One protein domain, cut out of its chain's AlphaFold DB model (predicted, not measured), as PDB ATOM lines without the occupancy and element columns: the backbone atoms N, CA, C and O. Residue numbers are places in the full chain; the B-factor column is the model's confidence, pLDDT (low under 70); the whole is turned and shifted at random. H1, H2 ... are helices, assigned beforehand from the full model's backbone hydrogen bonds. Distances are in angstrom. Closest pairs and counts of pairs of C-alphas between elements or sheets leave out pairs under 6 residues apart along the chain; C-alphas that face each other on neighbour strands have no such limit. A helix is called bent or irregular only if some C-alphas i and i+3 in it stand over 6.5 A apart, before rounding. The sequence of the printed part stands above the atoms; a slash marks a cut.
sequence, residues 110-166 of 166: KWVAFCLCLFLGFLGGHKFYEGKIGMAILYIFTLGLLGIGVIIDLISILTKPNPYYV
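This is residues 110 to 166 of the 166 residues of the protein "TM2 domain" of Blautia hydrogenotrophica (UniProt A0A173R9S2). The longest helix, H4, kinked near residue 150, runs side by side with H1 in opposite directions, while short H2 packs on both H1 and H3, and H3 and H4 follow each other over one residue. The printed part has 57 residues with four named helices, H1 to H4 in order, and no named strand: all helix. It is compact, radius of gyration of the C-alphas 10.6 A, spanning 30 by 20 by 16 A.

H1, residues 110 to 119, begins at C-alpha 110 (-34.260, 76.147, 23.751). H2 is residues 125 to 129, H3 133 to 141. H4, residues 143 to 158, 23.4 A long, ends at (-26.430, 77.779, 25.470); it is irregular, C-alphas 143 and 146 being 7.6 A apart.

H1 touches H2, closest C-alphas Ala 113 and His 126, 5.5 A. H2 touches H3, closest Lys 127 and Ala 136, 5.3 A. H4, with residues 150 to 157 alone, touches H1, closest Phe 114 and Ile 157, 6.5 A, a shallow tilt of 25 degrees, opposite ways. H3 and H4 meet only through their link. In H1, H2 and H3 every O i to N i+4 pair is within hydrogen-bond range; in H4, 7 of 12.

The printed part has no cut. The three links are tight. Residues 121 to 122, 143 to 147 and 163 to 166 are under pLDDT 70.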
ATOM      1  N   LYS A 110     -35.730  76.230  23.775       80.69
ATOM      2  CA  LYS A 110     -34.260  76.147  23.751       80.69
ATOM      3  C   LYS A 110     -33.754  74.752  23.378       80.69
ATOM      4  O   LYS A 110     -32.872  74.617  22.539       80.69
ATOM      5  N   TRP A 111     -34.346  73.719  23.976       83.44
ATOM      6  CA  TRP A 111     -33.959  72.323  23.751       83.44
ATOM      7  C   TRP A 111     -34.205  71.863  22.316       83.44
ATOM      8  O   TRP A 111     -33.388  71.147  21.751       83.44
ATOM      9  N   VAL A 112     -35.292  72.329  21.698       81.25
ATOM     10  CA  VAL A 112     -35.596  72.015  20.298       81.25
ATOM     11  C   VAL A 112     -34.561  72.673  19.385       81.25
ATOM     12  O   VAL A 112     -33.975  71.990  18.551       81.25
ATOM     13  N   ALA A 113     -34.258  73.959  19.593       81.62
ATOM     14  CA  ALA A 113     -33.216  74.658  18.837       81.62
ATOM     15  C   ALA A 113     -31.828  74.007  18.999       81.62
ATOM     16  O   ALA A 113     -31.097  73.873  18.019       81.62
ATOM     17  N   PHE A 114     -31.496  73.540  20.206       83.69
ATOM     18  CA  PHE A 114     -30.261  72.810  20.498       83.69
ATOM     19  C   PHE A 114     -30.178  71.473  19.749       83.69
ATOM     20  O   PHE A 114     -29.186  71.214  19.071       83.69
ATOM     21  N   CYS A 115     -31.231  70.648  19.801       82.19
ATOM     22  CA  CYS A 115     -31.276  69.387  19.057       82.19
ATOM     23  C   CYS A 115     -31.173  69.628  17.543       82.19
ATOM     24  O   CYS A 115     -30.417  68.940  16.864       82.19
ATOM     25  N   LEU A 116     -31.869  70.639  17.011       81.06
ATOM     26  CA  LEU A 116     -31.763  71.005  15.596       81.06
ATOM     27  C   LEU A 116     -30.346  71.467  15.226       81.06
ATOM     28  O   LEU A 116     -29.872  71.145  14.142       81.06
ATOM     29  N   CYS A 117     -29.654  72.183  16.113       80.62
ATOM     30  CA  CYS A 117     -28.261  72.578  15.906       80.62
ATOM     31  C   CYS A 117     -27.298  71.380  15.925       80.62
ATOM     32  O   CYS A 117     -26.326  71.376  15.180       80.62
ATOM     33  N   LEU A 118     -27.550  70.357  16.745       80.75
ATOM     34  CA  LEU A 118     -26.695  69.167  16.817       80.75
ATOM     35  C   LEU A 118     -26.892  68.259  15.592       80.75
ATOM     36  O   LEU A 118     -25.917  67.847  14.969       80.75
ATOM     37  N   PHE A 119     -28.144  67.988  15.207       78.06
ATOM     38  CA  PHE A 119     -28.467  67.081  14.095       78.06
ATOM     39  C   PHE A 119     -28.376  67.735  12.708       78.06
ATOM     40  O   PHE A 119     -28.115  67.050  11.722       78.06
ATOM     41  N   LEU A 120     -28.589  69.050  12.615       75.75
ATOM     42  CA  LEU A 120     -28.648  69.810  11.361       75.75
ATOM     43  C   LEU A 120     -27.663  70.996  11.384       75.75
ATOM     44  O   LEU A 120     -27.919  72.053  10.801       75.75
ATOM     45  N   GLY A 121     -26.546  70.827  12.101       66.50
ATOM     46  CA  GLY A 121     -25.597  71.892  12.436       66.50
ATOM     47  C   GLY A 121     -24.882  72.502  11.240       66.50
ATOM     48  O   GLY A 121     -24.796  73.720  11.141       66.50
ATOM     49  N   PHE A 122     -24.435  71.687  10.285       65.12
ATOM     50  CA  PHE A 122     -23.787  72.208   9.075       65.12
ATOM     51  C   PHE A 122     -24.767  72.950   8.147       65.12
ATOM     52  O   PHE A 122     -24.371  73.818   7.377       65.12
ATOM     53  N   LEU A 123     -26.062  72.640   8.248       71.88
ATOM     54  CA  LEU A 123     -27.117  73.258   7.446       71.88
ATOM     55  C   LEU A 123     -27.729  74.504   8.115       71.88
ATOM     56  O   LEU A 123     -28.614  75.129   7.536       71.88
ATOM     57  N   GLY A 124     -27.309  74.879   9.331       73.69
ATOM     58  CA  GLY A 124     -27.872  76.039  10.032       73.69
ATOM     59  C   GLY A 124     -29.355  75.869  10.389       73.69
ATOM     60  O   GLY A 124     -30.131  76.829  10.338       73.69
ATOM     61  N   GLY A 125     -29.777  74.653  10.757       75.50
ATOM     62  CA  GLY A 125     -31.187  74.310  11.003       75.50
ATOM     63  C   GLY A 125     -31.902  75.181  12.044       75.50
ATOM     64  O   GLY A 125     -33.113  75.394  11.959       75.50
ATOM     65  N   HIS A 126     -31.168  75.760  12.995       76.19
ATOM     66  CA  HIS A 126     -31.748  76.681  13.969       76.19
ATOM     67  C   HIS A 126     -32.234  77.992  13.300       76.19
ATOM     68  O   HIS A 126     -33.314  78.464  13.646       76.19
ATOM     69  N   LYS A 127     -31.545  78.544  12.280       75.81
ATOM     70  CA  LYS A 127     -32.022  79.727  11.520       75.81
ATOM     71  C   LYS A 127     -33.311  79.437  10.761       75.81
ATOM     72  O   LYS A 127     -34.172  80.312  10.645       75.81
ATOM     73  N   PHE A 128     -33.456  78.200  10.292       77.50
ATOM     74  CA  PHE A 128     -34.690  77.705   9.690       77.50
ATOM     75  C   PHE A 128     -35.822  77.631  10.731       77.50
ATOM     76  O   PHE A 128     -36.953  78.026  10.452       77.50
ATOM     77  N   TYR A 129     -35.508  77.227  11.967       76.00
ATOM     78  CA  TYR A 129     -36.459  77.196  13.086       76.00
ATOM     79  C   TYR A 129     -36.932  78.594  13.529       76.00
ATOM     80  O   TYR A 129     -38.113  78.766  13.862       76.00
ATOM     81  N   GLU A 130     -36.047  79.596  13.469       70.62
ATOM     82  CA  GLU A 130     -36.364  81.013  13.723       70.62
ATOM     83  C   GLU A 130     -37.170  81.673  12.583       70.62
ATOM     84  O   GLU A 130     -37.544  82.836  12.691       70.62
ATOM     85  N   GLY A 131     -37.447  80.962  11.479       71.19
ATOM     86  CA  GLY A 131     -38.182  81.494  10.323       71.19
ATOM     87  C   GLY A 131     -37.366  82.437   9.431       71.19
ATOM     88  O   GLY A 131     -37.889  82.984   8.460       71.19
ATOM     89  N   LYS A 132     -36.068  82.610   9.707       75.06
ATOM     90  CA  LYS A 132     -35.150  83.466   8.938       75.06
ATOM     91  C   LYS A 132     -34.525  82.673   7.788       75.06
ATOM     92  O   LYS A 132     -33.307  82.502   7.722       75.06
ATOM     93  N   ILE A 133     -35.377  82.199   6.875       76.31
ATOM     94  CA  ILE A 133     -35.000  81.301   5.770       76.31
ATOM     95  C   ILE A 133     -33.896  81.874   4.870       76.31
ATOM     96  O   ILE A 133     -32.963  81.160   4.519       76.31
ATOM     97  N   GLY A 134     -33.944  83.176   4.564       79.75
ATOM     98  CA  GLY A 134     -32.934  83.827   3.721       79.75
ATOM     99  C   GLY A 134     -31.531  83.786   4.332       79.75
ATOM    100  O   GLY A 134     -30.564  83.514   3.629       79.75
ATOM    101  N   MET A 135     -31.425  83.967   5.655       77.38
ATOM    102  CA  MET A 135     -30.144  83.878   6.365       77.38
ATOM    103  C   MET A 135     -29.633  82.439   6.425       77.38
ATOM    104  O   MET A 135     -28.435  82.225   6.291       77.38
ATOM    105  N   ALA A 136     -30.528  81.454   6.572       79.38
ATOM    106  CA  ALA A 136     -30.162  80.038   6.537       79.38
ATOM    107  C   ALA A 136     -29.601  79.623   5.163       79.38
ATOM    108  O   ALA A 136     -28.561  78.975   5.088       79.38
ATOM    109  N   ILE A 137     -30.245  80.038   4.068       79.44
ATOM    110  CA  ILE A 137     -29.795  79.707   2.706       79.44
ATOM    111  C   ILE A 137     -28.455  80.382   2.392       79.44
ATOM    112  O   ILE A 137     -27.560  79.734   1.852       79.44
ATOM    113  N   LEU A 138     -28.280  81.651   2.779       80.75
ATOM    114  CA  LEU A 138     -27.013  82.371   2.609       80.75
ATOM    115  C   LEU A 138     -25.867  81.697   3.389       80.75
ATOM    116  O   LEU A 138     -24.728  81.656   2.921       80.75
ATOM    117  N   TYR A 139     -26.181  81.096   4.538       75.75
ATOM    118  CA  TYR A 139     -25.244  80.329   5.359       75.75
ATOM    119  C   TYR A 139     -24.817  78.996   4.721       75.75
ATOM    120  O   TYR A 139     -23.642  78.632   4.737       75.75
ATOM    121  N   ILE A 140     -25.758  78.279   4.099       76.75
ATOM    122  CA  ILE A 140     -25.473  77.039   3.357       76.75
ATOM    123  C   ILE A 140     -24.675  77.342   2.081       76.75
ATOM    124  O   ILE A 140     -23.749  76.606   1.744       76.75
ATOM    125  N   PHE A 141     -24.996  78.436   1.384       74.56
ATOM    126  CA  PHE A 141     -24.314  78.826   0.145       74.56
ATOM    127  C   PHE A 141     -22.868  79.285   0.384       74.56
ATOM    128  O   PHE A 141     -22.008  79.114  -0.473       74.56
ATOM    129  N   THR A 142     -22.578  79.793   1.584       73.25
ATOM    130  CA  THR A 142     -21.209  80.057   2.058       73.25
ATOM    131  C   THR A 142     -20.510  78.802   2.612       73.25
ATOM    132  O   THR A 142     -19.432  78.907   3.193       73.25
ATOM    133  N   LEU A 143     -21.083  77.605   2.396       65.62
ATOM    134  CA  LEU A 143     -20.569  76.295   2.821       65.62
ATOM    135  C   LEU A 143     -20.360  76.154   4.341       65.62
ATOM    136  O   LEU A 143     -19.470  75.413   4.766       65.62
ATOM    137  N   GLY A 144     -21.146  76.854   5.176       62.78
ATOM    138  CA  GLY A 144     -21.168  76.661   6.641       62.78
ATOM    139  C   GLY A 144     -19.804  76.797   7.345       62.78
ATOM    140  O   GLY A 144     -19.617  76.270   8.443       62.78
ATOM    141  N   LEU A 145     -18.848  77.436   6.657       60.53
ATOM    142  CA  LEU A 145     -17.427  77.656   6.946       60.53
ATOM    143  C   LEU A 145     -16.815  76.710   8.005       60.53
ATOM    144  O   LEU A 145     -16.567  77.088   9.150       60.53
ATOM    145  N   LEU A 146     -16.521  75.472   7.578       63.12
ATOM    146  CA  LEU A 146     -15.561  74.543   8.208       63.12
ATOM    147  C   LEU A 146     -15.824  74.183   9.689       63.12
ATOM    148  O   LEU A 146     -14.894  74.006  10.470       63.12
ATOM    149  N   GLY A 147     -17.090  74.052  10.099       68.25
ATOM    150  CA  GLY A 147     -17.453  73.547  11.436       68.25
ATOM    151  C   GLY A 147     -17.363  74.578  12.568       68.25
ATOM    152  O   GLY A 147     -17.943  74.359  13.631       68.25
ATOM    153  N   ILE A 148     -16.757  75.744  12.319       75.94
ATOM    154  CA  ILE A 148     -16.804  76.905  13.224       75.94
ATOM    155  C   ILE A 148     -18.255  77.350  13.439       75.94
ATOM    156  O   ILE A 148     -18.638  77.736  14.542       75.94
ATOM    157  N   GLY A 149     -19.081  77.234  12.402       77.00
ATOM    158  CA  GLY A 149     -20.490  77.585  12.460       77.00
ATOM    159  C   GLY A 149     -21.292  76.864  13.536       77.00
ATOM    160  O   GLY A 149     -21.998  77.493  14.321       77.00
ATOM    161  N   VAL A 150     -21.090  75.550  13.635       76.75
ATOM    162  CA  VAL A 150     -21.737  74.696  14.640       76.75
ATOM    163  C   VAL A 150     -21.317  75.104  16.052       76.75
ATOM    164  O   VAL A 150     -22.142  75.113  16.960       76.75
ATOM    165  N   ILE A 151     -20.049  75.488  16.239       81.06
ATOM    166  CA  ILE A 151     -19.513  75.916  17.539       81.06
ATOM    167  C   ILE A 151     -20.128  77.257  17.963       81.06
ATOM    168  O   ILE A 151     -20.549  77.403  19.111       81.06
ATOM    169  N   ILE A 152     -20.222  78.224  17.046       81.19
ATOM    170  CA  ILE A 152     -20.818  79.542  17.323       81.19
ATOM    171  C   ILE A 152     -22.305  79.399  17.674       81.19
ATOM    172  O   ILE A 152     -22.768  79.997  18.650       81.19
ATOM    173  N   ASP A 153     -23.046  78.573  16.932       77.81
ATOM    174  CA  ASP A 153     -24.464  78.334  17.207       77.81
ATOM    175  C   ASP A 153     -24.702  77.601  18.529       77.81
ATOM    176  O   ASP A 153     -25.619  77.956  19.279       77.81
ATOM    177  N   LEU A 154     -23.834  76.647  18.875       80.69
ATOM    178  CA  LEU A 154     -23.889  75.937  20.151       80.69
ATOM    179  C   LEU A 154     -23.728  76.896  21.342       80.69
ATOM    180  O   LEU A 154     -24.510  76.837  22.295       80.69
ATOM    181  N   ILE A 155     -22.757  77.814  21.274       83.06
ATOM    182  CA  ILE A 155     -22.508  78.823  22.319       83.06
ATOM    183  C   ILE A 155     -23.675  79.823  22.400       83.06
ATOM    184  O   ILE A 155     -24.133  80.165  23.495       83.06
ATOM    185  N   SER A 156     -24.195  80.263  21.254       81.00
ATOM    186  CA  SER A 156     -25.320  81.207  21.161       81.00
ATOM    187  C   SER A 156     -26.617  80.650  21.771       81.00
ATOM    188  O   SER A 156     -27.332  81.345  22.496       81.00
ATOM    189  N   ILE A 157     -26.913  79.366  21.551       80.50
ATOM    190  CA  ILE A 157     -28.092  78.702  22.130       80.50
ATOM    191  C   ILE A 157     -27.915  78.431  23.626       80.50
ATOM    192  O   ILE A 157     -28.871  78.582  24.394       80.50
ATOM    193  N   LEU A 158     -26.708  78.064  24.062       78.94
ATOM    194  CA  LEU A 158     -26.430  77.779  25.470       78.94
ATOM    195  C   LEU A 158     -26.505  79.038  26.346       78.94
ATOM    196  O   LEU A 158     -26.978  78.971  27.481       78.94
ATOM    197  N   THR A 159     -26.106  80.188  25.799       81.25
ATOM    198  CA  THR A 159     -26.159  81.493  26.482       81.25
ATOM    199  C   THR A 159     -27.568  82.092  26.565       81.25
ATOM    200  O   THR A 159     -27.774  83.070  27.283       81.25
ATOM    201  N   LYS A 160     -28.572  81.493  25.905       77.12
ATOM    202  CA  LYS A 160     -29.958  81.979  25.925       77.12
ATOM    203  C   LYS A 160     -30.779  81.347  27.070       77.12
ATOM    204  O   LYS A 160     -30.714  80.128  27.292       77.12
ATOM    205  N   PRO A 161     -31.596  82.126  27.806       73.81
ATOM    206  CA  PRO A 161     -32.551  81.571  28.765       73.81
ATOM    207  C   PRO A 161     -33.658  80.776  28.045       73.81
ATOM    208  O   PRO A 161     -33.995  81.052  26.896       73.81
ATOM    209  N   ASN A 162     -34.199  79.746  28.706       72.88
ATOM    210  CA  ASN A 162     -35.352  78.983  28.211       72.88
ATOM    211  C   ASN A 162     -36.626  79.528  28.873       72.88
ATOM    212  O   ASN A 162     -36.658  79.507  30.105       72.88
ATOM    213  N   PRO A 163     -37.673  79.943  28.136       69.19
ATOM    214  CA  PRO A 163     -37.838  80.010  26.672       69.19
ATOM    215  C   PRO A 163     -37.283  81.299  26.040       69.19
ATOM    216  O   PRO A 163     -37.077  82.295  26.731       69.19
ATOM    217  N   TYR A 164     -37.081  81.295  24.714       69.44
ATOM    218  CA  TYR A 164     -36.634  82.481  23.974       69.44
ATOM    219  C   TYR A 164     -37.625  82.895  22.882       69.44
ATOM    220  O   TYR A 164     -38.292  82.062  22.267       69.44
ATOM    221  N   TYR A 165     -37.706  84.203  22.652       69.69
ATOM    222  CA  TYR A 165     -38.566  84.824  21.648       69.69
ATOM    223  C   TYR A 165     -37.716  85.232  20.436       69.69
ATOM    224  O   TYR A 165     -36.579  85.689  20.611       69.69
ATOM    225  N   VAL A 166     -38.244  85.027  19.227       67.38
ATOM    226  CA  VAL A 166     -37.585  85.363  17.946       67.38
ATOM    227  C   VAL A 166     -38.411  86.284  17.085       67.38
ATOM    228  O   VAL A 166     -39.654  86.194  17.189       67.38
TER     229      VAL A 166